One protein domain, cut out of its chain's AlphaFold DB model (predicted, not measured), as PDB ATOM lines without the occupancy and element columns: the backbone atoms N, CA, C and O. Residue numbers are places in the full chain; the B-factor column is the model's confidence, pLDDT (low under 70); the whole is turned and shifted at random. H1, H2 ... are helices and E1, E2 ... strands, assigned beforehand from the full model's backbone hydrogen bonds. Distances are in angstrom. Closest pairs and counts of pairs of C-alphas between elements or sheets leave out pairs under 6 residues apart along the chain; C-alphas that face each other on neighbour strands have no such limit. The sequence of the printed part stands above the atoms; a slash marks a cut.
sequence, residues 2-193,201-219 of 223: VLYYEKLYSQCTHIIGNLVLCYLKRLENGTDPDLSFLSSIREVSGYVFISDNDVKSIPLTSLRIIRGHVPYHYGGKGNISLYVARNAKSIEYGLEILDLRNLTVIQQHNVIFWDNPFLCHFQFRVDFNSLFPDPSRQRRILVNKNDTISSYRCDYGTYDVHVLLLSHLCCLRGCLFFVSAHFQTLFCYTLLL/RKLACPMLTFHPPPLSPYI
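Overview. This is residues 2 to 193 and 201 to 219 of the 223 residues of the protein "Recep_L_domain domain-containing protein" of Rodentolepis nana (UniProt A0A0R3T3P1). What shape? With little regular structure, the chain winds in stacked turns, parallel E2, E3, E5 and E6 making one wall; residues 166 to 193 stick out. What figures? Of 211 printed residues, 51 form four named helices and seven strands, class mixed. It is compact, radius of gyration of the C-alphas 19.3 A, spans 71 by 45 by 34 A.

Along the chain. Which first? H1, residues 2 to 9, begins at (-44.170, 16.659, 46.791). What follows? Then come E1 14 to 16, E2 19 to 22, H2 36 to 40, E3 48 to 51, E4 72 to 74, E5 78 to 85, E6 110 to 114, H3 121 to 124, H4 128 to 131 and E7 204 to 206, ending at (-32.603, 5.781, 50.593).

Arrangement. What neighbours E5? E3 and E4 lie on one side, E6 on the other; N 83 and O 48 are 2.9 A apart. Which helices touch? H1 touches H2, C-alphas Glu 6 and Phe 37 closest at 6.3 A.

Size, cuts and confidence. Any cut? C-alphas 193 and 201 are 13.8 A apart across it. Low confidence? Residues 145 to 193, among others, have pLDDT under 70.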
ATOM      1  N   VAL A   2     -45.385  15.812  46.724       86.94
ATOM      2  CA  VAL A   2     -44.170  16.659  46.791       86.94
ATOM      3  C   VAL A   2     -43.489  16.616  48.164       86.94
ATOM      4  O   VAL A   2     -42.310  16.301  48.226       86.94
ATOM      5  N   LEU A   3     -44.243  16.786  49.259       87.75
ATOM      6  CA  LEU A   3     -43.714  16.705  50.634       87.75
ATOM      7  C   LEU A   3     -42.991  15.381  50.944       87.75
ATOM      8  O   LEU A   3     -42.085  15.332  51.771       87.75
ATOM      9  N   TYR A   4     -43.393  14.289  50.290       86.44
ATOM     10  CA  TYR A   4     -42.737  12.996  50.453       86.44
ATOM     11  C   TYR A   4     -41.379  12.972  49.743       86.44
ATOM     12  O   TYR A   4     -40.390  12.560  50.345       86.44
ATOM     13  N   TYR A   5     -41.311  13.476  48.507       88.94
ATOM     14  CA  TYR A   5     -40.041  13.638  47.799       88.94
ATOM     15  C   TYR A   5     -39.109  14.620  48.510       88.94
ATOM     16  O   TYR A   5     -37.922  14.340  48.626       88.94
ATOM     17  N   GLU A   6     -39.637  15.725  49.034       92.12
ATOM     18  CA  GLU A   6     -38.861  16.701  49.797       92.12
ATOM     19  C   GLU A   6     -38.240  16.054  51.039       92.12
ATOM     20  O   GLU A   6     -37.032  16.139  51.242       92.12
ATOM     21  N   LYS A   7     -39.026  15.304  51.822       90.06
ATOM     22  CA  LYS A   7     -38.515  14.580  52.996       90.06
ATOM     23  C   LYS A   7     -37.410  13.576  52.645       90.06
ATOM     24  O   LYS A   7     -36.504  13.373  53.448       90.06
ATOM     25  N   LEU A   8     -37.500  12.926  51.486       87.00
ATOM     26  CA  LEU A   8     -36.525  11.918  51.059       87.00
ATOM     27  C   LEU A   8     -35.258  12.516  50.448       87.00
ATOM     28  O   LEU A   8     -34.174  11.970  50.642       87.00
ATOM     29  N   TYR A   9     -35.396  13.596  49.682       93.19
ATOM     30  CA  TYR A   9     -34.335  14.108  48.819       93.19
ATOM     31  C   TYR A   9     -33.798  15.478  49.231       93.19
ATOM     32  O   TYR A   9     -32.867  15.973  48.597       93.19
ATOM     33  N   SER A  10     -34.324  16.092  50.293       91.69
ATOM     34  CA  SER A  10     -33.771  17.340  50.817       91.69
ATOM     35  C   SER A  10     -32.305  17.169  51.215       91.69
ATOM     36  O   SER A  10     -31.937  16.238  51.931       91.69
ATOM     37  N   GLN A  11     -31.461  18.064  50.688       89.44
ATOM     38  CA  GLN A  11     -29.999  18.061  50.846       89.44
ATOM     39  C   GLN A  11     -29.305  16.785  50.339       89.44
ATOM     40  O   GLN A  11     -28.124  16.551  50.615       89.44
ATOM     41  N   CYS A  12     -30.019  15.964  49.569       91.44
ATOM     42  CA  CYS A  12     -29.487  14.731  49.040       91.44
ATOM     43  C   CYS A  12     -28.505  14.995  47.911       91.44
ATOM     44  O   CYS A  12     -28.811  15.692  46.952       91.44
ATOM     45  N   THR A  13     -27.337  14.361  47.965       96.06
ATOM     46  CA  THR A  13     -26.356  14.473  46.874       96.06
ATOM     47  C   THR A  13     -26.202  13.176  46.098       96.06
ATOM     48  O   THR A  13     -25.836  13.216  44.927       96.06
ATOM     49  N   HIS A  14     -26.474  12.033  46.728       95.50
ATOM     50  CA  HIS A  14     -26.295  10.715  46.131       95.50
ATOM     51  C   HIS A  14     -27.506   9.841  46.456       95.50
ATOM     52  O   HIS A  14     -27.834   9.637  47.623       95.50
ATOM     53  N   ILE A  15     -28.154   9.299  45.432       94.25
ATOM     54  CA  ILE A  15     -29.251   8.345  45.605       94.25
ATOM     55  C   ILE A  15     -28.695   6.938  45.415       94.25
ATOM     56  O   ILE A  15     -28.179   6.604  44.344       94.25
ATOM     57  N   ILE A  16     -28.813   6.118  46.462       92.50
ATOM     58  CA  ILE A  16     -28.482   4.695  46.402       92.50
ATOM     59  C   ILE A  16     -29.733   3.945  45.953       92.50
ATOM     60  O   ILE A  16     -30.644   3.704  46.738       92.50
ATOM     61  N   GLY A  17     -29.771   3.612  44.668       91.69
ATOM     62  CA  GLY A  17     -30.898   3.003  43.974       91.69
ATOM     63  C   GLY A  17     -31.451   3.936  42.903       91.69
ATOM     64  O   GLY A  17     -30.687   4.611  42.211       91.69
ATOM     65  N   ASN A  18     -32.772   3.953  42.749       93.12
ATOM     66  CA  ASN A  18     -33.433   4.619  41.630       93.12
ATOM     67  C   ASN A  18     -34.038   5.959  42.054       93.12
ATOM     68  O   ASN A  18     -34.651   6.059  43.119       93.12
ATOM     69  N   LEU A  19     -33.934   6.963  41.184       96.19
ATOM     70  CA  LEU A  19     -34.703   8.199  41.303       96.19
ATOM     71  C   LEU A  19     -35.982   8.047  40.480       96.19
ATOM     72  O   LEU A  19     -35.927   8.006  39.253       96.19
ATOM     73  N   VAL A  20     -37.125   7.963  41.153       94.88
ATOM     74  CA  VAL A  20     -38.443   7.850  40.514       94.88
ATOM     75  C   VAL A  20     -39.241   9.110  40.830       94.88
ATOM     76  O   VAL A  20     -39.524   9.382  41.991       94.88
ATOM     77  N   LEU A  21     -39.570   9.890  39.805       94.81
ATOM     78  CA  LEU A  21     -40.372  11.106  39.889       94.81
ATOM     79  C   LEU A  21     -41.626  10.914  39.039       94.81
ATOM     80  O   LEU A  21     -41.595  11.061  37.815       94.81
ATOM     81  N   CYS A  22     -42.722  10.567  39.704       91.44
ATOM     82  CA  CYS A  22     -44.026  10.419  39.069       91.44
ATOM     83  C   CYS A  22     -45.084  11.292  39.735       91.44
ATOM     84  O   CYS A  22     -44.981  11.563  40.937       91.44
ATOM     85  N   TYR A  23     -46.119  11.654  38.969       89.88
ATOM     86  CA  TYR A  23     -47.332  12.329  39.441       89.88
ATOM     87  C   TYR A  23     -47.070  13.619  40.233       89.88
ATOM     88  O   TYR A  23     -47.810  13.961  41.164       89.88
ATOM     89  N   LEU A  24     -46.017  14.356  39.872       91.69
ATOM     90  CA  LEU A  24     -45.807  15.718  40.348       91.69
ATOM     91  C   LEU A  24     -46.888  16.614  39.738       91.69
ATOM     92  O   LEU A  24     -46.944  16.793  38.522       91.69
ATOM     93  N   LYS A  25     -47.752  17.168  40.591       91.38
ATOM     94  CA  LYS A  25     -48.878  18.018  40.190       91.38
ATOM     95  C   LYS A  25     -48.577  19.487  40.448       91.38
ATOM     96  O   LYS A  25     -47.946  19.820  41.452       91.38
ATOM     97  N   ARG A  26     -49.092  20.353  39.572       91.31
ATOM     98  CA  ARG A  26     -49.169  21.800  39.810       91.31
ATOM     99  C   ARG A  26     -50.121  22.093  40.972       91.31
ATOM    100  O   ARG A  26     -51.021  21.305  41.268       91.31
ATOM    101  N   LEU A  27     -49.896  23.222  41.626       92.50
ATOM    102  CA  LEU A  27     -50.763  23.757  42.669       92.50
ATOM    103  C   LEU A  27     -52.075  24.281  42.059       92.50
ATOM    104  O   LEU A  27     -52.169  24.489  40.850       92.50
ATOM    105  N   GLU A  28     -53.092  24.508  42.891       91.62
ATOM    106  CA  GLU A  28     -54.426  24.952  42.443       91.62
ATOM    107  C   GLU A  28     -54.400  26.303  41.716       91.62
ATOM    108  O   GLU A  28     -55.153  26.524  40.773       91.62
ATOM    109  N   ASN A  29     -53.474  27.185  42.097       91.38
ATOM    110  CA  ASN A  29     -53.214  28.467  41.433       91.38
ATOM    111  C   ASN A  29     -52.468  28.320  40.088       91.38
ATOM    112  O   ASN A  29     -52.082  29.314  39.476       91.38
ATOM    113  N   GLY A  30     -52.199  27.087  39.658       88.44
ATOM    114  CA  GLY A  30     -51.448  26.776  38.458       88.44
ATOM    115  C   GLY A  30     -49.937  26.962  38.586       88.44
ATOM    116  O   GLY A  30     -49.261  26.838  37.580       88.44
ATOM    117  N   THR A  31     -49.327  27.241  39.734       92.44
ATOM    118  CA  THR A  31     -47.851  27.275  39.807       92.44
ATOM    119  C   THR A  31     -47.275  25.882  40.042       92.44
ATOM    120  O   THR A  31     -47.964  24.977  40.518       92.44
ATOM    121  N   ASP A  32     -46.005  25.687  39.700       94.31
ATOM    122  CA  ASP A  32     -45.297  24.482  40.127       94.31
ATOM    123  C   ASP A  32     -45.094  24.529  41.655       94.31
ATOM    124  O   ASP A  32     -44.925  25.614  42.223       94.31
ATOM    125  N   PRO A  33     -45.135  23.377  42.343       95.50
ATOM    126  CA  PRO A  33     -44.674  23.286  43.722       95.50
ATOM    127  C   PRO A  33     -43.155  23.511  43.790       95.50
ATOM    128  O   PRO A  33     -42.455  23.358  42.787       95.50
ATOM    129  N   ASP A  34     -42.622  23.829  44.972       95.81
ATOM    130  CA  ASP A  34     -41.170  23.928  45.132       95.81
ATOM    131  C   ASP A  34     -40.518  22.546  44.960       95.81
ATOM    132  O   ASP A  34     -40.794  21.611  45.710       95.81
ATOM    133  N   LEU A  35     -39.663  22.425  43.945       97.06
ATOM    134  CA  LEU A  35     -38.868  21.236  43.634       97.06
ATOM    135  C   LEU A  35     -37.360  21.504  43.765       97.06
ATOM    136  O   LEU A  35     -36.544  20.683  43.343       97.06
ATOM    137  N   SER A  36     -36.968  22.643  44.345       96.62
ATOM    138  CA  SER A  36     -35.573  23.081  44.472       96.62
ATOM    139  C   SER A  36     -34.695  22.091  45.238       96.62
ATOM    140  O   SER A  36     -33.502  21.981  44.952       96.62
ATOM    141  N   PHE A  37     -35.272  21.295  46.142       95.44
ATOM    142  CA  PHE A  37     -34.563  20.245  46.874       95.44
ATOM    143  C   PHE A  37     -33.900  19.204  45.948       95.44
ATOM    144  O   PHE A  37     -32.823  18.694  46.271       95.44
ATOM    145  N   LEU A  38     -34.468  18.953  44.757       97.44
ATOM    146  CA  LEU A  38     -33.907  18.040  43.752       97.44
ATOM    147  C   LEU A  38     -32.590  18.549  43.147       97.44
ATOM    148  O   LEU A  38     -31.768  17.749  42.698       97.44
ATOM    149  N   SER A  39     -32.350  19.864  43.177       97.12
ATOM    150  CA  SER A  39     -31.176  20.494  42.556       97.12
ATOM    151  C   SER A  39     -29.851  20.080  43.188       97.12
ATOM    152  O   SER A  39     -28.800  20.252  42.574       97.12
ATOM    153  N   SER A  40     -29.886  19.529  44.403       96.62
ATOM    154  CA  SER A  40     -28.702  19.086  45.140       96.62
ATOM    155  C   SER A  40     -28.201  17.696  44.726       96.62
ATOM    156  O   SER A  40     -27.027  17.386  44.965       96.62
ATOM    157  N   ILE A  41     -29.035  16.898  44.047       98.06
ATOM    158  CA  ILE A  41     -28.720  15.527  43.634       98.06
ATOM    159  C   ILE A  41     -27.643  15.562  42.548       98.06
ATOM    160  O   ILE A  41     -27.786  16.239  41.534       98.06
ATOM    161  N   ARG A  42     -26.556  14.815  42.755       98.06
ATOM    162  CA  ARG A  42     -25.389  14.753  41.858       98.06
ATOM    163  C   ARG A  42     -25.215  13.410  41.181       98.06
ATOM    164  O   ARG A  42     -24.653  13.347  40.090       98.06
ATOM    165  N   GLU A  43     -25.682  12.346  41.816       97.81
ATOM    166  CA  GLU A  43     -25.465  10.989  41.339       97.81
ATOM    167  C   GLU A  43     -26.633  10.078  41.713       97.81
ATOM    168  O   GLU A  43     -27.140  10.130  42.836       97.81
ATOM    169  N   VAL A  44     -27.019   9.216  40.772       98.06
ATOM    170  CA  VAL A  44     -28.004   8.146  40.971       98.06
ATOM    171  C   VAL A  44     -27.342   6.819  40.609       98.06
ATOM    172  O   VAL A  44     -26.836   6.659  39.495       98.06
ATOM    173  N   SER A  45     -27.308   5.863  41.543       96.44
ATOM    174  CA  SER A  45     -26.622   4.583  41.314       96.44
ATOM    175  C   SER A  45     -27.422   3.593  40.453       96.44
ATOM    176  O   SER A  45     -26.846   2.667  39.888       96.44
ATOM    177  N   GLY A  46     -28.741   3.749  40.377       95.88
ATOM    178  CA  GLY A  46     -29.645   2.957  39.544       95.88
ATOM    179  C   GLY A  46     -30.117   3.729  38.314       95.88
ATOM    180  O   GLY A  46     -29.326   4.430  37.678       95.88
ATOM    181  N   TYR A  47     -31.400   3.598  37.980       96.56
ATOM    182  CA  TYR A  47     -32.033   4.350  36.896       96.56
ATOM    183  C   TYR A  47     -32.734   5.624  37.393       96.56
ATOM    184  O   TYR A  47     -33.095   5.757  38.565       96.56
ATOM    185  N   VAL A  48     -32.969   6.551  36.467       97.88
ATOM    186  CA  VAL A  48     -33.830   7.724  36.644       97.88
ATOM    187  C   VAL A  48     -35.105   7.519  35.828       97.88
ATOM    188  O   VAL A  48     -35.039   7.238  34.631       97.88
ATOM    189  N   PHE A  49     -36.262   7.644  36.472       96.38
ATOM    190  CA  PHE A  49     -37.577   7.443  35.867       96.38
ATOM    191  C   PHE A  49     -38.462   8.650  36.146       96.38
ATOM    192  O   PHE A  49     -38.777   8.934  37.298       96.38
ATOM    193  N   ILE A  50     -38.841   9.364  35.091       96.44
ATOM    194  CA  ILE A  50     -39.622  10.598  35.145       96.44
ATOM    195  C   ILE A  50     -40.845  10.397  34.261       96.44
ATOM    196  O   ILE A  50     -40.731  10.370  33.034       96.44
ATOM    197  N   SER A  51     -42.011  10.205  34.872       92.94
ATOM    198  CA  SER A  51     -43.214   9.891  34.109       92.94
ATOM    199  C   SER A  51     -44.477  10.478  34.706       92.94
ATOM    200  O   SER A  51     -44.583  10.584  35.922       92.94
ATOM    201  N   ASP A  52     -45.453  10.798  33.857       90.50
ATOM    202  CA  ASP A  52     -46.799  11.192  34.294       90.50
ATOM    203  C   ASP A  52     -46.775  12.419  35.232       90.50
ATOM    204  O   ASP A  52     -47.449  12.450  36.261       90.50
ATOM    205  N   ASN A  53     -45.927  13.408  34.920       91.75
ATOM    206  CA  ASN A  53     -45.816  14.662  35.667       91.75
ATOM    207  C   ASN A  53     -46.498  15.826  34.930       91.75
ATOM    208  O   ASN A  53     -46.339  15.982  33.720       91.75
ATOM    209  N   ASP A  54     -47.169  16.690  35.696       90.69
ATOM    210  CA  ASP A  54     -47.899  17.864  35.196       90.69
ATOM    211  C   ASP A  54     -47.113  19.175  35.378       90.69
ATOM    212  O   ASP A  54     -47.513  20.218  34.853       90.69
ATOM    213  N   VAL A  55     -46.051  19.145  36.192       93.38
ATOM    214  CA  VAL A  55     -45.195  20.308  36.480       93.38
ATOM    215  C   VAL A  55     -44.445  20.762  35.235       93.38
ATOM    216  O   VAL A  55     -44.080  19.948  34.387       93.38
ATOM    217  N   LYS A  56     -44.176  22.063  35.140       92.69
ATOM    218  CA  LYS A  56     -43.454  22.650  34.009       92.69
ATOM    219  C   LYS A  56     -41.952  22.414  34.078       92.69
ATOM    220  O   LYS A  56     -41.321  22.284  33.029       92.69
ATOM    221  N   SER A  57     -41.373  22.376  35.279       94.06
ATOM    222  CA  SER A  57     -39.923  22.270  35.462       94.06
ATOM    223  C   SER A  57     -39.522  21.241  36.516       94.06
ATOM    224  O   SER A  57     -40.068  21.210  37.616       94.06
ATOM    225  N   ILE A  58     -38.514  20.425  36.199       97.44
ATOM    226  CA  ILE A  58     -37.851  19.515  37.143       97.44
ATOM    227  C   ILE A  58     -36.356  19.884  37.206       97.44
ATOM    228  O   ILE A  58     -35.618  19.622  36.247       97.44
ATOM    229  N   PRO A  59     -35.880  20.487  38.315       97.00
ATOM    230  CA  PRO A  59     -34.528  21.029  38.410       97.00
ATOM    231  C   PRO A  59     -33.520  19.993  38.933       97.00
ATOM    232  O   PRO A  59     -33.130  20.026  40.096       97.00
ATOM    233  N   LEU A  60     -33.024  19.101  38.072       97.88
ATOM    234  CA  LEU A  60     -31.919  18.177  38.394       97.88
ATOM    235  C   LEU A  60     -30.553  18.793  38.055       97.88
ATOM    236  O   LEU A  60     -29.660  18.147  37.503       97.88
ATOM    237  N   THR A  61     -30.388  20.073  38.394       96.31
ATOM    238  CA  THR A  61     -29.320  20.924  37.854       96.31
ATOM    239  C   THR A  61     -27.919  20.459  38.227       96.31
ATOM    240  O   THR A  61     -26.986  20.725  37.475       96.31
ATOM    241  N   SER A  62     -27.741  19.765  39.356       97.56
ATOM    242  CA  SER A  62     -26.441  19.228  39.777       97.56
ATOM    243  C   SER A  62     -26.199  17.777  39.370       97.56
ATOM    244  O   SER A  62     -25.103  17.282  39.648       97.56
ATOM    245  N   LEU A  63     -27.165  17.092  38.743       98.38
ATOM    246  CA  LEU A  63     -27.038  15.674  38.411       98.38
ATOM    247  C   LEU A  63     -25.961  15.499  37.340       98.38
ATOM    248  O   LEU A  63     -26.057  16.081  36.267       98.38
ATOM    249  N   ARG A  64     -24.935  14.698  37.640       97.19
ATOM    250  CA  ARG A  64     -23.762  14.478  36.778       97.19
ATOM    251  C   ARG A  64     -23.681  13.072  36.219       97.19
ATOM    252  O   ARG A  64     -23.219  12.901  35.093       97.19
ATOM    253  N   ILE A  65     -24.090  12.091  37.019       97.75
ATOM    254  CA  ILE A  65     -23.844  10.675  36.760       97.75
ATOM    255  C   ILE A  65     -25.129   9.886  37.011       97.75
ATOM    256  O   ILE A  65     -25.687   9.922  38.111       97.75
ATOM    257  N   ILE A  66     -25.546   9.117  36.008       98.56
ATOM    258  CA  ILE A  66     -26.516   8.031  36.158       98.56
ATOM    259  C   ILE A  66     -25.751   6.730  35.935       98.56
ATOM    260  O   ILE A  66     -25.255   6.487  34.834       98.56
ATOM    261  N   ARG A  67     -25.599   5.906  36.975       97.94
ATOM    262  CA  ARG A  67     -24.765   4.697  36.877       97.94
ATOM    263  C   ARG A  67     -25.479   3.535  36.203       97.94
ATOM    264  O   ARG A  67     -24.864   2.819  35.424       97.94
ATOM    265  N   GLY A  68     -26.767   3.353  36.485       96.44
ATOM    266  CA  GLY A  68     -27.547   2.287  35.867       96.44
ATOM    267  C   GLY A  68     -27.231   0.874  36.356       96.44
ATOM    268  O   GLY A  68     -27.587  -0.055  35.645       96.44
ATOM    269  N   HIS A  69     -26.642   0.684  37.551       95.06
ATOM    270  CA  HIS A  69     -26.331  -0.662  38.075       95.06
ATOM    271  C   HIS A  69     -27.556  -1.586  38.107       95.06
ATOM    272  O   HIS A  69     -27.441  -2.796  37.927       95.06
ATOM    273  N   VAL A  70     -28.729  -0.998  38.350       91.56
ATOM    274  CA  VAL A  70     -30.030  -1.643  38.182       91.56
ATOM    275  C   VAL A  70     -30.788  -0.856  37.110       91.56
ATOM    276  O   VAL A  70     -31.094   0.317  37.347       91.56
ATOM    277  N   PRO A  71     -31.070  -1.440  35.931       94.31
ATOM    278  CA  PRO A  71     -31.873  -0.787  34.908       94.31
ATOM    279  C   PRO A  71     -33.370  -0.898  35.180       94.31
ATOM    280  O   PRO A  71     -33.844  -1.801  35.866       94.31
ATOM    281  N   TYR A  72     -34.132  -0.025  34.534       93.31
ATOM    282  CA  TYR A  72     -35.546  -0.251  34.294       93.31
ATOM    283  C   TYR A  72     -35.720  -1.155  33.066       93.31
ATOM    284  O   TYR A  72     -35.203  -0.858  31.984       93.31
ATOM    285  N   HIS A  73     -36.441  -2.264  33.220       90.94
ATOM    286  CA  HIS A  73     -36.713  -3.200  32.129       90.94
ATOM    287  C   HIS A  73     -37.947  -2.751  31.337       90.94
ATOM    288  O   HIS A  73     -39.078  -2.912  31.792       90.94
ATOM    289  N   TYR A  74     -37.738  -2.212  30.133       83.81
ATOM    290  CA  TYR A  74     -38.828  -1.848  29.228       83.81
ATOM    291  C   TYR A  74     -39.106  -3.021  28.278       83.81
ATOM    292  O   TYR A  74     -38.307  -3.314  27.380       83.81
ATOM    293  N   GLY A  75     -40.213  -3.728  28.531       76.00
ATOM    294  CA  GLY A  75     -40.564  -5.019  27.926       76.00
ATOM    295  C   GLY A  75     -40.268  -5.112  26.425       76.00
ATOM    296  O   GLY A  75     -40.767  -4.321  25.629       76.00
ATOM    297  N   GLY A  76     -39.411  -6.065  26.048       71.12
ATOM    298  CA  GLY A  76     -39.035  -6.354  24.658       71.12
ATOM    299  C   GLY A  76     -38.162  -5.303  23.954       71.12
ATOM    300  O   GLY A  76     -37.630  -5.595  22.887       71.12
ATOM    301  N   LYS A  77     -37.968  -4.105  24.523       77.75
ATOM    302  CA  LYS A  77     -37.186  -3.020  23.894       77.75
ATOM    303  C   LYS A  77     -35.819  -2.792  24.546       77.75
ATOM    304  O   LYS A  77     -34.929  -2.238  23.899       77.75
ATOM    305  N   GLY A  78     -35.633  -3.262  25.781       87.50
ATOM    306  CA  GLY A  78     -34.332  -3.365  26.443       87.50
ATOM    307  C   GLY A  78     -34.264  -2.692  27.813       87.50
ATOM    308  O   GLY A  78     -35.263  -2.250  28.379       87.50
ATOM    309  N   ASN A  79     -33.045  -2.626  28.341       95.50
ATOM    310  CA  ASN A  79     -32.742  -2.022  29.636       95.50
ATOM    311  C   ASN A  79     -32.549  -0.510  29.494       95.50
ATOM    312  O   ASN A  79     -31.912  -0.058  28.536       95.50
ATOM    313  N   ILE A  80     -33.070   0.250  30.457       96.25
ATOM    314  CA  ILE A  80     -33.109   1.713  30.446       96.25
ATOM    315  C   ILE A  80     -32.521   2.274  31.739       96.25
ATOM    316  O   ILE A  80     -32.878   1.826  32.827       96.25
ATOM    317  N   SER A  81     -31.674   3.294  31.626       97.38
ATOM    318  CA  SER A  81     -31.150   4.044  32.776       97.38
ATOM    319  C   SER A  81     -31.709   5.457  32.886       97.38
ATOM    320  O   SER A  81     -31.714   6.011  33.982       97.38
ATOM    321  N   LEU A  82     -32.243   6.019  31.800       97.38
ATOM    322  CA  LEU A  82     -33.013   7.262  31.827       97.38
ATOM    323  C   LEU A  82     -34.315   7.080  31.046       97.38
ATOM    324  O   LEU A  82     -34.303   6.945  29.821       97.38
ATOM    325  N   TYR A  83     -35.426   7.054  31.775       94.94
ATOM    326  CA  TYR A  83     -36.777   6.929  31.240       94.94
ATOM    327  C   TYR A  83     -37.528   8.240  31.465       94.94
ATOM    328  O   TYR A  83     -37.727   8.632  32.614       94.94
ATOM    329  N   VAL A  84     -37.950   8.911  30.389       94.25
ATOM    330  CA  VAL A  84     -38.710  10.168  30.467       94.25
ATOM    331  C   VAL A  84     -39.928  10.086  29.555       94.25
ATOM    332  O   VAL A  84     -39.784  10.132  28.330       94.25
ATOM    333  N   ALA A  85     -41.130   9.953  30.119       90.12
ATOM    334  CA  ALA A  85     -42.322   9.805  29.291       90.12
ATOM    335  C   ALA A  85     -43.623  10.373  29.851       90.12
ATOM    336  O   ALA A  85     -43.772  10.494  31.057       90.12
ATOM    337  N   ARG A  86     -44.592  10.650  28.971       87.94
ATOM    338  CA  ARG A  86     -45.965  11.049  29.345       87.94
ATOM    339  C   ARG A  86     -46.016  12.231  30.319       87.94
ATOM    340  O   ARG A  86     -46.849  12.275  31.215       87.94
ATOM    341  N   ASN A  87     -45.099  13.186  30.190       90.19
ATOM    342  CA  ASN A  87     -45.048  14.340  31.088       90.19
ATOM    343  C   ASN A  87     -45.903  15.492  30.541       90.19
ATOM    344  O   ASN A  87     -45.397  16.569  30.221       90.19
ATOM    345  N   ALA A  88     -47.197  15.230  30.373       83.81
ATOM    346  CA  ALA A  88     -48.206  16.221  30.030       83.81
ATOM    347  C   ALA A  88     -49.576  15.755  30.523       83.81
ATOM    348  O   ALA A  88     -49.940  14.595  30.336       83.81
ATOM    349  N   LYS A  89     -50.342  16.676  31.111       78.12
ATOM    350  CA  LYS A  89     -51.714  16.402  31.558       78.12
ATOM    351  C   LYS A  89     -52.744  16.626  30.457       78.12
ATOM    352  O   LYS A  89     -53.785  15.984  30.442       78.12
ATOM    353  N   SER A  90     -52.467  17.578  29.573       74.00
ATOM    354  CA  SER A  90     -53.303  17.926  28.425       74.00
ATOM    355  C   SER A  90     -52.435  18.504  27.304       74.00
ATOM    356  O   SER A  90     -51.224  18.679  27.456       74.00
ATOM    357  N   ILE A  91     -53.056  18.871  26.182       70.62
ATOM    358  CA  ILE A  91     -52.402  19.586  25.071       70.62
ATOM    359  C   ILE A  91     -52.018  21.045  25.396       70.62
ATOM    360  O   ILE A  91     -51.468  21.750  24.540       70.62
ATOM    361  N   GLU A  92     -52.332  21.521  26.605       74.25
ATOM    362  CA  GLU A  92     -52.128  22.910  27.034       74.25
ATOM    363  C   GLU A  92     -50.966  23.084  28.016       74.25
ATOM    364  O   GLU A  92     -50.341  24.144  28.025       74.25
ATOM    365  N   TYR A  93     -50.652  22.070  28.829       78.44
ATOM    366  CA  TYR A  93     -49.536  22.139  29.771       78.44
ATOM    367  C   TYR A  93     -48.917  20.771  30.084       78.44
ATOM    368  O   TYR A  93     -49.593  19.744  30.180       78.44
ATOM    369  N   GLY A  94     -47.605  20.797  30.297       87.44
ATOM    370  CA  GLY A  94     -46.783  19.654  30.668       87.44
ATOM    371  C   GLY A  94     -45.352  20.088  30.968       87.44
ATOM    372  O   GLY A  94     -45.069  21.280  31.085       87.44
ATOM    373  N   LEU A  95     -44.453  19.113  31.070       91.62
ATOM    374  CA  LEU A  95     -43.041  19.336  31.359       91.62
ATOM    375  C   LEU A  95     -42.346  20.033  30.188       91.62
ATOM    376  O   LEU A  95     -42.154  19.450  29.121       91.62
ATOM    377  N   GLU A  96     -41.933  21.273  30.419       89.75
ATOM    378  CA  GLU A  96     -41.211  22.120  29.467       89.75
ATOM    379  C   GLU A  96     -39.693  22.001  29.674       89.75
ATOM    380  O   GLU A  96     -38.913  21.958  28.718       89.75
ATOM    381  N   ILE A  97     -39.264  21.917  30.939       91.44
ATOM    382  CA  ILE A  97     -37.855  21.950  31.332       91.44
ATOM    383  C   ILE A  97     -37.523  20.741  32.206       91.44
ATOM    384  O   ILE A  97     -37.911  20.652  33.368       91.44
ATOM    385  N   LEU A  98     -36.711  19.838  31.661       95.25
ATOM    386  CA  LEU A  98     -35.951  18.868  32.444       95.25
ATOM    387  C   LEU A  98     -34.498  19.337  32.495       95.25
ATOM    388  O   LEU A  98     -33.748  19.176  31.528       95.25
ATOM    389  N   ASP A  99     -34.114  19.966  33.602       94.06
ATOM    390  CA  ASP A  99     -32.816  20.623  33.702       94.06
ATOM    391  C   ASP A  99     -31.728  19.644  34.143       94.06
ATOM    392  O   ASP A  99     -31.499  19.425  35.329       94.06
ATOM    393  N   LEU A 100     -31.064  19.058  33.151       95.44
ATOM    394  CA  LEU A 100     -29.953  18.117  33.293       95.44
ATOM    395  C   LEU A 100     -28.641  18.728  32.780       95.44
ATOM    396  O   LEU A 100     -27.789  18.024  32.246       95.44
ATOM    397  N   ARG A 101     -28.470  20.052  32.909       91.44
ATOM    398  CA  ARG A 101     -27.343  20.798  32.311       91.44
ATOM    399  C   ARG A 101     -25.945  20.300  32.696       91.44
ATOM    400  O   ARG A 101     -24.999  20.548  31.962       91.44
ATOM    401  N   ASN A 102     -25.811  19.635  33.845       93.69
ATOM    402  CA  ASN A 102     -24.541  19.093  34.335       93.69
ATOM    403  C   ASN A 102     -24.412  17.577  34.138       93.69
ATOM    404  O   ASN A 102     -23.430  16.999  34.609       93.69
ATOM    405  N   LEU A 103     -25.373  16.924  33.472       96.75
ATOM    406  CA  LEU A 103     -25.304  15.495  33.200       96.75
ATOM    407  C   LEU A 103     -24.183  15.243  32.193       96.75
ATOM    408  O   LEU A 103     -24.208  15.763  31.084       96.75
ATOM    409  N   THR A 104     -23.201  14.440  32.595       93.00
ATOM    410  CA  THR A 104     -22.002  14.166  31.786       93.00
ATOM    411  C   THR A 104     -21.908  12.712  31.360       93.00
ATOM    412  O   THR A 104     -21.308  12.426  30.332       93.00
ATOM    413  N   VAL A 105     -22.494  11.784  32.126       96.75
ATOM    414  CA  VAL A 105     -22.391  10.358  31.815       96.75
ATOM    415  C   VAL A 105     -23.618   9.562  32.256       96.75
ATOM    416  O   VAL A 105     -24.112   9.686  33.382       96.75
ATOM    417  N   ILE A 106     -24.067   8.687  31.359       97.81
ATOM    418  CA  ILE A 106     -25.014   7.605  31.616       97.81
ATOM    419  C   ILE A 106     -24.233   6.306  31.428       97.81
ATOM    420  O   ILE A 106     -23.983   5.882  30.301       97.81
ATOM    421  N   GLN A 107     -23.776   5.710  32.532       97.62
ATOM    422  CA  GLN A 107     -22.712   4.702  32.478       97.62
ATOM    423  C   GLN A 107     -23.143   3.384  31.837       97.62
ATOM    424  O   GLN A 107     -22.314   2.694  31.249       97.62
ATOM    425  N   GLN A 108     -24.412   3.009  31.989       97.38
ATOM    426  CA  GLN A 108     -24.939   1.740  31.508       97.38
ATOM    427  C   GLN A 108     -26.301   1.942  30.844       97.38
ATOM    428  O   GLN A 108     -27.031   2.880  31.154       97.38
ATOM    429  N   HIS A 109     -26.636   1.013  29.945       97.00
ATOM    430  CA  HIS A 109     -27.950   0.874  29.315       97.00
ATOM    431  C   HIS A 109     -28.416   2.078  28.477       97.00
ATOM    432  O   HIS A 109     -27.651   2.978  28.136       97.00
ATOM    433  N   ASN A 110     -29.673   2.019  28.043       96.31
ATOM    434  CA  ASN A 110     -30.240   2.924  27.052       96.31
ATOM    435  C   ASN A 110     -31.005   4.080  27.704       96.31
ATOM    436  O   ASN A 110     -31.279   4.081  28.908       96.31
ATOM    437  N   VAL A 111     -31.425   5.030  26.875       95.44
ATOM    438  CA  VAL A 111     -32.356   6.097  27.269       95.44
ATOM    439  C   VAL A 111     -33.606   6.055  26.405       95.44
ATOM    440  O   VAL A 111     -33.548   5.616  25.255       95.44
ATOM    441  N   ILE A 112     -34.734   6.525  26.927       91.19
ATOM    442  CA  ILE A 112     -35.984   6.609  26.167       91.19
ATOM    443  C   ILE A 112     -36.749   7.885  26.514       91.19
ATOM    444  O   ILE A 112     -36.874   8.256  27.681       91.19
ATOM    445  N   PHE A 113     -37.258   8.530  25.465       89.19
ATOM    446  CA  PHE A 113     -38.057   9.750  25.519       89.19
ATOM    447  C   PHE A 113     -39.273   9.572  24.618       89.19
ATOM    448  O   PHE A 113     -39.092   9.357  23.418       89.19
ATOM    449  N   TRP A 114     -40.482   9.662  25.168       84.12
ATOM    450  CA  TRP A 114     -41.725   9.615  24.390       84.12
ATOM    451  C   TRP A 114     -42.867  10.340  25.109       84.12
ATOM    452  O   TRP A 114     -42.852  10.429  26.327       84.12
ATOM    453  N   ASP A 115     -43.830  10.897  24.378       84.12
ATOM    454  CA  ASP A 115     -44.975  11.631  24.950       84.12
ATOM    455  C   ASP A 115     -44.607  12.755  25.928       84.12
ATOM    456  O   ASP A 115     -45.207  12.923  26.987       84.12
ATOM    457  N   ASN A 116     -43.616  13.567  25.557       84.81
ATOM    458  CA  ASN A 116     -43.297  14.816  26.252       84.81
ATOM    459  C   ASN A 116     -43.514  16.001  25.287       84.81
ATOM    460  O   ASN A 116     -42.542  16.558  24.776       84.81
ATOM    461  N   PRO A 117     -44.769  16.376  24.973       81.69
ATOM    462  CA  PRO A 117     -45.076  17.322  23.894       81.69
ATOM    463  C   PRO A 117     -44.494  18.733  24.087       81.69
ATOM    464  O   PRO A 117     -44.362  19.465  23.108       81.69
ATOM    465  N   PHE A 118     -44.127  19.096  25.321       84.69
ATOM    466  CA  PHE A 118     -43.552  20.396  25.683       84.69
ATOM    467  C   PHE A 118     -42.036  20.358  25.950       84.69
ATOM    468  O   PHE A 118     -41.409  21.408  26.079       84.69
ATOM    469  N   LEU A 119     -41.412  19.172  26.003       86.06
ATOM    470  CA  LEU A 119     -40.007  19.020  26.391       86.06
ATOM    471  C   LEU A 119     -39.078  19.148  25.175       86.06
ATOM    472  O   LEU A 119     -38.641  18.154  24.600       86.06
ATOM    473  N   CYS A 120     -38.741  20.375  24.779       76.31
ATOM    474  CA  CYS A 120     -38.037  20.598  23.511       76.31
ATOM    475  C   CYS A 120     -36.507  20.468  23.599       76.31
ATOM    476  O   CYS A 120     -35.874  19.870  22.730       76.31
ATOM    477  N   HIS A 121     -35.874  21.013  24.643       75.19
ATOM    478  CA  HIS A 121     -34.409  21.091  24.686       75.19
ATOM    479  C   HIS A 121     -33.757  19.709  24.835       75.19
ATOM    480  O   HIS A 121     -33.036  19.251  23.949       75.19
ATOM    481  N   PHE A 122     -34.029  19.023  25.947       76.62
ATOM    482  CA  PHE A 122     -33.342  17.775  26.281       76.62
ATOM    483  C   PHE A 122     -33.684  16.629  25.313       76.62
ATOM    484  O   PHE A 122     -32.857  15.761  25.055       76.62
ATOM    485  N   GLN A 123     -34.883  16.645  24.724       70.25
ATOM    486  CA  GLN A 123     -35.325  15.612  23.789       70.25
ATOM    487  C   GLN A 123     -34.708  15.744  22.387       70.25
ATOM    488  O   GLN A 123     -34.537  14.725  21.707       70.25
ATOM    489  N   PHE A 124     -34.403  16.964  21.931       72.00
ATOM    490  CA  PHE A 124     -34.033  17.213  20.530       72.00
ATOM    491  C   PHE A 124     -32.659  17.860  20.323       72.00
ATOM    492  O   PHE A 124     -32.117  17.722  19.231       72.00
ATOM    493  N   ARG A 125     -32.075  18.537  21.323       75.31
ATOM    494  CA  ARG A 125     -30.783  19.242  21.174       75.31
ATOM    495  C   ARG A 125     -29.585  18.521  21.789       75.31
ATOM    496  O   ARG A 125     -28.451  18.871  21.481       75.31
ATOM    497  N   VAL A 126     -29.815  17.539  22.657       83.56
ATOM    498  CA  VAL A 126     -28.740  16.788  23.321       83.56
ATOM    499  C   VAL A 126     -28.244  15.662  22.416       83.56
ATOM    500  O   VAL A 126     -29.030  14.818  21.980       83.56
ATOM    501  N   ASP A 127     -26.932  15.612  22.183       87.69
ATOM    502  CA  ASP A 127     -26.284  14.443  21.588       87.69
ATOM    503  C   ASP A 127     -26.097  13.351  22.648       87.69
ATOM    504  O   ASP A 127     -25.142  13.358  23.425       87.69
ATOM    505  N   PHE A 128     -27.019  12.390  22.681       88.88
ATOM    506  CA  PHE A 128     -26.969  11.284  23.636       88.88
ATOM    507  C   PHE A 128     -25.750  10.376  23.463       88.88
ATOM    508  O   PHE A 128     -25.317   9.789  24.451       88.88
ATOM    509  N   ASN A 129     -25.166  10.275  22.263       90.50
ATOM    510  CA  ASN A 129     -23.979   9.442  22.064       90.50
ATOM    511  C   ASN A 129     -22.792   9.978  22.868       90.50
ATOM    512  O   ASN A 129     -22.020   9.189  23.404       90.50
ATOM    513  N   SER A 130     -22.696  11.302  23.026       91.75
ATOM    514  CA  SER A 130     -21.678  11.940  23.867       91.75
ATOM    515  C   SER A 130     -21.829  11.636  25.367       91.75
ATOM    516  O   SER A 130     -20.864  11.768  26.115       91.75
ATOM    517  N   LEU A 131     -23.016  11.198  25.811       93.31
ATOM    518  CA  LEU A 131     -23.292  10.840  27.207       93.31
ATOM    519  C   LEU A 131     -23.027   9.358  27.516       93.31
ATOM    520  O   LEU A 131     -23.074   8.964  28.685       93.31
ATOM    521  N   PHE A 132     -22.782   8.527  26.500       95.75
ATOM    522  CA  PHE A 132     -22.567   7.089  26.652       95.75
ATOM    523  C   PHE A 132     -21.074   6.755  26.651       95.75
ATOM    524  O   PHE A 132     -20.388   7.064  25.679       95.75
ATOM    525  N   PRO A 133     -20.556   6.064  27.684       94.44
ATOM    526  CA  PRO A 133     -19.205   5.511  27.630       94.44
ATOM    527  C   PRO A 133     -19.026   4.481  26.514       94.44
ATOM    528  O   PRO A 133     -17.932   4.361  25.973       94.44
ATOM    529  N   ASP A 134     -20.090   3.743  26.175       93.50
ATOM    530  CA  ASP A 134     -20.082   2.754  25.099       93.50
ATOM    531  C   ASP A 134     -21.270   2.960  24.137       93.50
ATOM    532  O   ASP A 134     -22.289   2.262  24.224       93.50
ATOM    533  N   PRO A 135     -21.151   3.893  23.169       92.62
ATOM    534  CA  PRO A 135     -22.180   4.134  22.155       92.62
ATOM    535  C   PRO A 135     -22.436   2.938  21.223       92.62
ATOM    536  O   PRO A 135     -23.397   2.955  20.459       92.62
ATOM    537  N   SER A 136     -21.599   1.890  21.257       93.56
ATOM    538  CA  SER A 136     -21.833   0.665  20.481       93.56
ATOM    539  C   SER A 136     -22.861  -0.261  21.143       93.56
ATOM    540  O   SER A 136     -23.517  -1.056  20.467       93.56
ATOM    541  N   ARG A 137     -23.037  -0.139  22.467       92.88
ATOM    542  CA  ARG A 137     -23.960  -0.956  23.275       92.88
ATOM    543  C   ARG A 137     -25.089  -0.154  23.914       92.88
ATOM    544  O   ARG A 137     -26.013  -0.749  24.472       92.88
ATOM    545  N   GLN A 138     -25.024   1.170  23.839       95.50
ATOM    546  CA  GLN A 138     -26.026   2.094  24.356       95.50
ATOM    547  C   GLN A 138     -26.631   2.904  23.218       95.50
ATOM    548  O   GLN A 138     -25.958   3.267  22.258       95.50
ATOM    549  N   ARG A 139     -27.922   3.208  23.329       94.38
ATOM    550  CA  ARG A 139     -28.617   4.066  22.371       94.38
ATOM    551  C   ARG A 139     -29.773   4.811  23.015       94.38
ATOM    552  O   ARG A 139     -30.322   4.400  24.039       94.38
ATOM    553  N   ARG A 140     -30.227   5.865  22.340       92.31
ATOM    554  CA  ARG A 140     -31.584   6.379  22.526       92.31
ATOM    555  C   ARG A 140     -32.567   5.455  21.810       92.31
ATOM    556  O   ARG A 140     -32.500   5.294  20.595       92.31
ATOM    557  N   ILE A 141     -33.486   4.854  22.559       89.94
ATOM    558  CA  ILE A 141     -34.592   4.086  21.988       89.94
ATOM    559  C   ILE A 141     -35.580   5.063  21.356       89.94
ATOM    560  O   ILE A 141     -36.063   5.991  22.006       89.94
ATOM    561  N   LEU A 142     -35.873   4.831  20.080       84.19
ATOM    562  CA  LEU A 142     -36.884   5.566  19.336       84.19
ATOM    563  C   LEU A 142     -38.243   4.886  19.525       84.19
ATOM    564  O   LEU A 142     -38.344   3.657  19.490       84.19
ATOM    565  N   VAL A 143     -39.280   5.692  19.725       77.81
ATOM    566  CA  VAL A 143     -40.676   5.247  19.772       77.81
ATOM    567  C   VAL A 143     -41.348   5.658  18.465       77.81
ATOM    568  O   VAL A 143     -41.004   6.693  17.891       77.81
ATOM    569  N   ASN A 144     -42.237   4.809  17.949       70.19
ATOM    570  CA  ASN A 144     -42.935   5.078  16.698       70.19
ATOM    571  C   ASN A 144     -43.816   6.324  16.862       70.19
ATOM    572  O   ASN A 144     -44.508   6.451  17.866       70.19
ATOM    573  N   LYS A 145     -43.816   7.220  15.868       66.75
ATOM    574  CA  LYS A 145     -44.635   8.443  15.886       66.75
ATOM    575  C   LYS A 145     -46.129   8.144  16.021       66.75
ATOM    576  O   LYS A 145     -46.839   8.927  16.638       66.75
ATOM    577  N   ASN A 146     -46.580   7.013  15.479       64.19
ATOM    578  CA  ASN A 146     -47.974   6.574  15.573       64.19
ATOM    579  C   ASN A 146     -48.377   6.174  17.001       64.19
ATOM    580  O   ASN A 146     -49.561   6.177  17.315       64.19
ATOM    581  N   ASP A 147     -47.397   5.862  17.852       62.38
ATOM    582  CA  ASP A 147     -47.600   5.494  19.255       62.38
ATOM    583  C   ASP A 147     -47.418   6.705  20.187       62.38
ATOM    584  O   ASP A 147     -47.368   6.528  21.403       62.38
ATOM    585  N   THR A 148     -47.246   7.916  19.635       61.12
ATOM    586  CA  THR A 148     -46.970   9.129  20.414       61.12
ATOM    587  C   THR A 148     -47.967  10.244  20.145       61.12
ATOM    588  O   THR A 148     -48.360  10.475  19.000       61.12
ATOM    589  N   ILE A 149     -48.299  11.013  21.181       58.47
ATOM    590  CA  ILE A 149     -48.973  12.302  21.018       58.47
ATOM    591  C   ILE A 149     -48.005  13.202  20.247       58.47
ATOM    592  O   ILE A 149     -46.894  13.473  20.710       58.47
ATOM    593  N   SER A 150     -48.406  13.637  19.050       50.34
ATOM    594  CA  SER A 150     -47.598  14.505  18.190       50.34
ATOM    595  C   SER A 150     -46.990  15.656  19.002       50.34
ATOM    596  O   SER A 150     -47.692  16.364  19.726       50.34
ATOM    597  N   SER A 151     -45.665  15.820  18.910       52.94
ATOM    598  CA  SER A 151     -44.860  16.840  19.597       52.94
ATOM    599  C   SER A 151     -45.139  18.241  19.027       52.94
ATOM    600  O   SER A 151     -44.259  18.872  18.444       52.94
ATOM    601  N   TYR A 152     -46.395  18.682  19.125       51.38
ATOM    602  CA  TYR A 152     -47.004  19.748  18.324       51.38
ATOM    603  C   TYR A 152     -46.498  21.164  18.630       51.38
ATOM    604  O   TYR A 152     -46.828  22.078  17.883       51.38
ATOM    605  N   ARG A 153     -45.730  21.383  19.708       56.00
ATOM    606  CA  ARG A 153     -45.376  22.741  20.167       56.00
ATOM    607  C   ARG A 153     -43.884  23.044  20.277       56.00
ATOM    608  O   ARG A 153     -43.531  24.137  20.710       56.00
ATOM    609  N   CYS A 154     -43.004  22.136  19.863       59.41
ATOM    610  CA  CYS A 154     -41.603  22.507  19.696       59.41
ATOM    611  C   CYS A 154     -41.456  23.227  18.357       59.41
ATOM    612  O   CYS A 154     -41.495  22.588  17.310       59.41
ATOM    613  N   ASP A 155     -41.333  24.555  18.393       46.56
ATOM    614  CA  ASP A 155     -40.986  25.336  17.208       46.56
ATOM    615  C   ASP A 155     -39.547  24.984  16.807       46.56
ATOM    616  O   ASP A 155     -38.566  25.344  17.471       46.56
ATOM    617  N   TYR A 156     -39.433  24.163  15.765       52.12
ATOM    618  CA  TYR A 156     -38.164  23.786  15.171       52.12
ATOM    619  C   TYR A 156     -37.695  24.958  14.315       52.12
ATOM    620  O   TYR A 156     -37.847  24.949  13.094       52.12
ATOM    621  N   GLY A 157     -37.084  25.954  14.957       40.25
ATOM    622  CA  GLY A 157     -36.153  26.830  14.258       40.25
ATOM    623  C   GLY A 157     -35.203  25.945  13.450       40.25
ATOM    624  O   GLY A 157     -34.577  25.036  14.002       40.25
ATOM    625  N   THR A 158     -35.209  26.139  12.134       35.66
ATOM    626  CA  THR A 158     -34.411  25.411  11.145       35.66
ATOM    627  C   THR A 158     -33.002  25.164  11.665       35.66
ATOM    628  O   THR A 158     -32.353  26.118  12.079       35.66
ATOM    629  N   TYR A 159     -32.582  23.894  11.649       41.72
ATOM    630  CA  TYR A 159     -31.241  23.387  11.952       41.72
ATOM    631  C   TYR A 159     -30.168  24.471  12.103       41.72
ATOM    632  O   TYR A 159     -29.529  24.854  11.128       41.72
ATOM    633  N   ASP A 160     -29.929  24.889  13.341       31.34
ATOM    634  CA  ASP A 160     -28.648  25.463  13.714       31.34
ATOM    635  C   ASP A 160     -28.121  24.657  14.896       31.34
ATOM    636  O   ASP A 160     -28.665  24.667  16.008       31.34
ATOM    637  N   VAL A 161     -27.106  23.849  14.604       36.12
ATOM    638  CA  VAL A 161     -26.344  23.101  15.598       36.12
ATOM    639  C   VAL A 161     -25.560  24.145  16.381       36.12
ATOM    640  O   VAL A 161     -24.403  24.431  16.084       36.12
ATOM    641  N   HIS A 162     -26.202  24.755  17.377       32.69
ATOM    642  CA  HIS A 162     -25.521  25.684  18.259       32.69
ATOM    643  C   HIS A 162     -24.579  24.902  19.175       32.69
ATOM    644  O   HIS A 162     -24.953  24.333  20.199       32.69
ATOM    645  N   VAL A 163     -23.333  24.880  18.716       39.56
ATOM    646  CA  VAL A 163     -22.070  24.706  19.423       39.56
ATOM    647  C   VAL A 163     -22.188  25.059  20.909       39.56
ATOM    648  O   VAL A 163     -22.065  26.215  21.303       39.56
ATOM    649  N   LEU A 164     -22.378  24.046  21.749       37.41
ATOM    650  CA  LEU A 164     -22.131  24.127  23.189       37.41
ATOM    651  C   LEU A 164     -21.674  22.761  23.709       37.41
ATOM    652  O   LEU A 164     -22.289  22.172  24.585       37.41
ATOM    653  N   LEU A 165     -20.595  22.258  23.093       36.00
ATOM    654  CA  LEU A 165     -19.540  21.414  23.689       36.00
ATOM    655  C   LEU A 165     -18.442  21.098  22.649       36.00
ATOM    656  O   LEU A 165     -18.033  19.962  22.448       36.00
ATOM    657  N   LEU A 166     -17.915  22.137  21.992       32.94
ATOM    658  CA  LEU A 166     -16.641  22.084  21.251       32.94
ATOM    659  C   LEU A 166     -15.487  22.641  22.103       32.94
ATOM    660  O   LEU A 166     -14.598  23.316  21.602       32.94
ATOM    661  N   SER A 167     -15.483  22.357  23.408       37.72
ATOM    662  CA  SER A 167     -14.324  22.607  24.281       37.72
ATOM    663  C   SER A 167     -13.610  21.330  24.737       37.72
ATOM    664  O   SER A 167     -12.619  21.421  25.453       37.72
ATOM    665  N   HIS A 168     -14.022  20.147  24.266       40.69
ATOM    666  CA  HIS A 168     -13.289  18.891  24.498       40.69
ATOM    667  C   HIS A 168     -12.986  18.093  23.222       40.69
ATOM    668  O   HIS A 168     -12.638  16.918  23.287       40.69
ATOM    669  N   LEU A 169     -13.001  18.745  22.053       38.75
ATOM    670  CA  LEU A 169     -12.443  18.185  20.815       38.75
ATOM    671  C   LEU A 169     -10.950  18.532  20.657       38.75
ATOM    672  O   LEU A 169     -10.494  18.951  19.599       38.75
ATOM    673  N   CYS A 170     -10.182  18.348  21.733       37.84
ATOM    674  CA  CYS A 170      -8.720  18.324  21.694       37.84
ATOM    675  C   CYS A 170      -8.198  17.057  22.392       37.84
ATOM    676  O   CYS A 170      -7.394  17.095  23.314       37.84
ATOM    677  N   CYS A 171      -8.692  15.901  21.956       35.41
ATOM    678  CA  CYS A 171      -7.861  14.706  21.850       35.41
ATOM    679  C   CYS A 171      -7.882  14.326  20.372       35.41
ATOM    680  O   CYS A 171      -8.709  13.548  19.903       35.41
ATOM    681  N   LEU A 172      -7.035  15.031  19.617       35.19
ATOM    682  CA  LEU A 172      -6.792  14.798  18.204       35.19
ATOM    683  C   LEU A 172      -6.442  13.326  17.945       35.19
ATOM    684  O   LEU A 172      -5.716  12.698  18.709       35.19
ATOM    685  N   ARG A 173      -6.928  12.835  16.800       36.66
ATOM    686  CA  ARG A 173      -6.304  11.814  15.944       36.66
ATOM    687  C   ARG A 173      -4.852  11.490  16.340       36.66
ATOM    688  O   ARG A 173      -3.954  12.260  16.016       36.66
ATOM    689  N   GLY A 174      -4.627  10.327  16.953       36.12
ATOM    690  CA  GLY A 174      -3.274   9.800  17.145       36.12
ATOM    691  C   GLY A 174      -3.035   9.009  18.427       36.12
ATOM    692  O   GLY A 174      -2.124   9.343  19.166       36.12
ATOM    693  N   CYS A 175      -3.769   7.918  18.660       30.88
ATOM    694  CA  CYS A 175      -3.240   6.813  19.470       30.88
ATOM    695  C   CYS A 175      -2.905   5.657  18.522       30.88
ATOM    696  O   CYS A 175      -3.635   4.675  18.419       30.88
ATOM    697  N   LEU A 176      -1.822   5.827  17.759       30.23
ATOM    698  CA  LEU A 176      -1.150   4.711  17.103       30.23
ATOM    699  C   LEU A 176      -0.511   3.851  18.195       30.23
ATOM    700  O   LEU A 176       0.212   4.357  19.052       30.23
ATOM    701  N   PHE A 177      -0.789   2.551  18.145       31.52
ATOM    702  CA  PHE A 177      -0.057   1.539  18.892       31.52
ATOM    703  C   PHE A 177       1.447   1.708  18.646       31.52
ATOM    704  O   PHE A 177       1.912   1.520  17.525       31.52
ATOM    705  N   PHE A 178       2.206   2.001  19.699       25.94
ATOM    706  CA  PHE A 178       3.633   1.710  19.745       25.94
ATOM    707  C   PHE A 178       3.924   0.936  21.025       25.94
ATOM    708  O   PHE A 178       3.923   1.473  22.129       25.94
ATOM    709  N   VAL A 179       4.158  -0.361  20.847       37.91
ATOM    710  CA  VAL A 179       4.865  -1.189  21.815       37.91
ATOM    711  C   VAL A 179       6.340  -0.817  21.676       37.91
ATOM    712  O   VAL A 179       6.930  -1.045  20.623       37.91
ATOM    713  N   SER A 180       6.938  -0.227  22.709       26.19
ATOM    714  CA  SER A 180       8.394  -0.160  22.838       26.19
ATOM    715  C   SER A 180       8.789  -0.424  24.284       26.19
ATOM    716  O   SER A 180       8.212   0.117  25.227       26.19
ATOM    717  N   ALA A 181       9.733  -1.346  24.429       40.97
ATOM    718  CA  ALA A 181      10.187  -1.924  25.674       40.97
ATOM    719  C   ALA A 181      11.199  -1.003  26.360       40.97
ATOM    720  O   ALA A 181      12.343  -0.939  25.931       40.97
ATOM    721  N   HIS A 182      10.774  -0.300  27.409       36.41
ATOM    722  CA  HIS A 182      11.537   0.031  28.621       36.41
ATOM    723  C   HIS A 182      10.720   1.050  29.429       36.41
ATOM    724  O   HIS A 182      10.245   2.028  28.870       36.41
ATOM    725  N   PHE A 183      10.593   0.821  30.740       27.56
ATOM    726  CA  PHE A 183       9.755   1.541  31.718       27.56
ATOM    727  C   PHE A 183       8.254   1.194  31.714       27.56
ATOM    728  O   PHE A 183       7.423   1.793  31.037       27.56
ATOM    729  N   GLN A 184       7.897   0.238  32.574       33.59
ATOM    730  CA  GLN A 184       6.525  -0.013  33.008       33.59
ATOM    731  C   GLN A 184       6.038   1.139  33.897       33.59
ATOM    732  O   GLN A 184       6.265   1.137  35.102       33.59
ATOM    733  N   THR A 185       5.307   2.088  33.316       32.78
ATOM    734  CA  THR A 185       4.306   2.854  34.071       32.78
ATOM    735  C   THR A 185       3.097   3.087  33.172       32.78
ATOM    736  O   THR A 185       3.119   3.937  32.286       32.78
ATOM    737  N   LEU A 186       2.048   2.285  33.369       33.69
ATOM    738  CA  LEU A 186       0.727   2.545  32.806       33.69
ATOM    739  C   LEU A 186       0.106   3.725  33.561       33.69
ATOM    740  O   LEU A 186      -0.149   3.615  34.756       33.69
ATOM    741  N   PHE A 187      -0.206   4.813  32.864       35.00
ATOM    742  CA  PHE A 187      -1.244   5.745  33.302       35.00
ATOM    743  C   PHE A 187      -2.357   5.725  32.258       35.00
ATOM    744  O   PHE A 187      -2.250   6.337  31.200       35.00
ATOM    745  N   CYS A 188      -3.414   4.966  32.543       28.58
ATOM    746  CA  CYS A 188      -4.660   4.996  31.788       28.58
ATOM    747  C   CYS A 188      -5.815   4.686  32.752       28.58
ATOM    748  O   CYS A 188      -5.855   3.620  33.359       28.58
ATOM    749  N   TYR A 189      -6.703   5.669  32.922       37.44
ATOM    750  CA  TYR A 189      -7.967   5.640  33.665       37.44
ATOM    751  C   TYR A 189      -7.967   4.971  35.044       37.44
ATOM    752  O   TYR A 189      -8.502   3.886  35.257       37.44
ATOM    753  N   THR A 190      -7.505   5.712  36.043       35.94
ATOM    754  CA  THR A 190      -8.101   5.667  37.383       35.94
ATOM    755  C   THR A 190      -7.836   7.010  38.059       35.94
ATOM    756  O   THR A 190      -6.724   7.515  37.993       35.94
ATOM    757  N   LEU A 191      -8.868   7.583  38.690       36.94
ATOM    758  CA  LEU A 191      -8.851   8.830  39.476       36.94
ATOM    759  C   LEU A 191      -8.852  10.151  38.681       36.94
ATOM    760  O   LEU A 191      -7.868  10.873  38.601       36.94
ATOM    761  N   LEU A 192     -10.048  10.548  38.244       34.53
ATOM    762  CA  LEU A 192     -10.507  11.931  38.425       34.53
ATOM    763  C   LEU A 192     -11.767  11.901  39.303       34.53
ATOM    764  O   LEU A 192     -12.876  12.213  38.882       34.53
ATOM    765  N   LEU A 193     -11.574  11.453  40.543       37.59
ATOM    766  CA  LEU A 193     -12.384  11.896  41.669       37.59
ATOM    767  C   LEU A 193     -11.496  12.839  42.490       37.59
ATOM    768  O   LEU A 193     -10.413  12.453  42.915       37.59
ATOM    769  N   ARG A 201     -19.021  15.389  52.765       52.00
ATOM    770  CA  ARG A 201     -19.779  14.194  53.147       52.00
ATOM    771  C   ARG A 201     -20.844  13.936  52.081       52.00
ATOM    772  O   ARG A 201     -21.694  14.792  51.839       52.00
ATOM    773  N   LYS A 202     -20.775  12.773  51.426       57.88
ATOM    774  CA  LYS A 202     -21.833  12.309  50.529       57.88
ATOM    775  C   LYS A 202     -23.071  12.070  51.385       57.88
ATOM    776  O   LYS A 202     -23.098  11.147  52.192       57.88
ATOM    777  N   LEU A 203     -24.070  12.929  51.234       69.62
ATOM    778  CA  LEU A 203     -25.394  12.711  51.805       69.62
ATOM    779  C   LEU A 203     -26.103  11.701  50.906       69.62
ATOM    780  O   LEU A 203     -26.584  12.060  49.826       69.62
ATOM    781  N   ALA A 204     -26.026  10.436  51.320       69.75
ATOM    782  CA  ALA A 204     -26.682   9.311  50.677       69.75
ATOM    783  C   ALA A 204     -28.119   9.200  51.189       69.75
ATOM    784  O   ALA A 204     -28.338   9.185  52.400       69.75
ATOM    785  N   CYS A 205     -29.077   9.098  50.274       78.88
ATOM    786  CA  CYS A 205     -30.487   8.956  50.621       78.88
ATOM    787  C   CYS A 205     -31.012   7.591  50.188       78.88
ATOM    788  O   CYS A 205     -30.549   7.047  49.174       78.88
ATOM    789  N   PRO A 206     -31.966   7.033  50.950       61.41
ATOM    790  CA  PRO A 206     -32.603   5.781  50.593       61.41
ATOM    791  C   PRO A 206     -33.411   5.933  49.301       61.41
ATOM    792  O   PRO A 206     -33.962   6.992  49.000       61.41
ATOM    793  N   MET A 207     -33.486   4.844  48.545       60.47
ATOM    794  CA  MET A 207     -34.346   4.721  47.376       60.47
ATOM    795  C   MET A 207     -35.832   4.713  47.766       60.47
ATOM    796  O   MET A 207     -36.217   4.243  48.838       60.47
ATOM    797  N   LEU A 208     -36.681   5.172  46.844       59.84
ATOM    798  CA  LEU A 208     -38.122   4.930  46.891       59.84
ATOM    799  C   LEU A 208     -38.418   3.429  46.801       59.84
ATOM    800  O   LEU A 208     -38.078   2.787  45.812       59.84
ATOM    801  N   THR A 209     -39.128   2.880  47.784       50.72
ATOM    802  CA  THR A 209     -39.633   1.494  47.738       50.72
ATOM    803  C   THR A 209     -40.805   1.314  46.767       50.72
ATOM    804  O   THR A 209     -41.287   0.199  46.583       50.72
ATOM    805  N   PHE A 210     -41.281   2.396  46.145       49.16
ATOM    806  CA  PHE A 210     -42.291   2.337  45.096       49.16
ATOM    807  C   PHE A 210     -41.664   1.865  43.785       49.16
ATOM    808  O   PHE A 210     -40.797   2.529  43.212       49.16
ATOM    809  N   HIS A 211     -42.140   0.727  43.284       54.72
ATOM    810  CA  HIS A 211     -41.908   0.354  41.898       54.72
ATOM    811  C   HIS A 211     -42.632   1.349  40.977       54.72
ATOM    812  O   HIS A 211     -43.731   1.799  41.317       54.72
ATOM    813  N   PRO A 212     -42.036   1.715  39.826       57.22
ATOM    814  CA  PRO A 212     -42.733   2.512  38.826       57.22
ATOM    815  C   PRO A 212     -44.054   1.819  38.468       57.22
ATOM    816  O   PRO A 212     -44.095   0.581  38.444       57.22
ATOM    817  N   PRO A 213     -45.131   2.580  38.210       56.69
ATOM    818  CA  PRO A 213     -46.402   1.986  37.826       56.69
ATOM    819  C   PRO A 213     -46.195   1.081  36.601       56.69
ATOM    820  O   PRO A 213     -45.344   1.388  35.751       56.69
ATOM    821  N   PRO A 214     -46.931  -0.043  36.495       55.41
ATOM    822  CA  PRO A 214     -46.905  -0.848  35.285       55.41
ATOM    823  C   PRO A 214     -47.219   0.054  34.094       55.41
ATOM    824  O   PRO A 214     -48.015   0.989  34.198       55.41
ATOM    825  N   LEU A 215     -46.557  -0.203  32.968       56.69
ATOM    826  CA  LEU A 215     -46.815   0.513  31.725       56.69
ATOM    827  C   LEU A 215     -48.263   0.222  31.329       56.69
ATOM    828  O   LEU A 215     -48.547  -0.830  30.762       56.69
ATOM    829  N   SER A 216     -49.182   1.114  31.690       49.22
ATOM    830  CA  SER A 216     -50.563   1.006  31.239       49.22
ATOM    831  C   SER A 216     -50.576   1.164  29.719       49.22
ATOM    832  O   SER A 216     -49.824   2.003  29.204       49.22
ATOM    833  N   PRO A 217     -51.420   0.417  28.981       46.56
ATOM    834  CA  PRO A 217     -51.799   0.853  27.649       46.56
ATOM    835  C   PRO A 217     -52.281   2.297  27.774       46.56
ATOM    836  O   PRO A 217     -53.064   2.634  28.667       46.56
ATOM    837  N   TYR A 218     -51.711   3.157  26.944       43.72
ATOM    838  CA  TYR A 218     -52.114   4.543  26.856       43.72
ATOM    839  C   TYR A 218     -53.573   4.568  26.392       43.72
ATOM    840  O   TYR A 218     -53.868   4.258  25.239       43.72
ATOM    841  N   ILE A 219     -54.486   4.856  27.318       41.25
ATOM    842  CA  ILE A 219     -55.865   5.204  27.000       41.25
ATOM    843  C   ILE A 219     -55.863   6.731  26.987       41.25
ATOM    844  O   ILE A 219     -55.689   7.322  28.053       41.25
TER     845      ILE A 219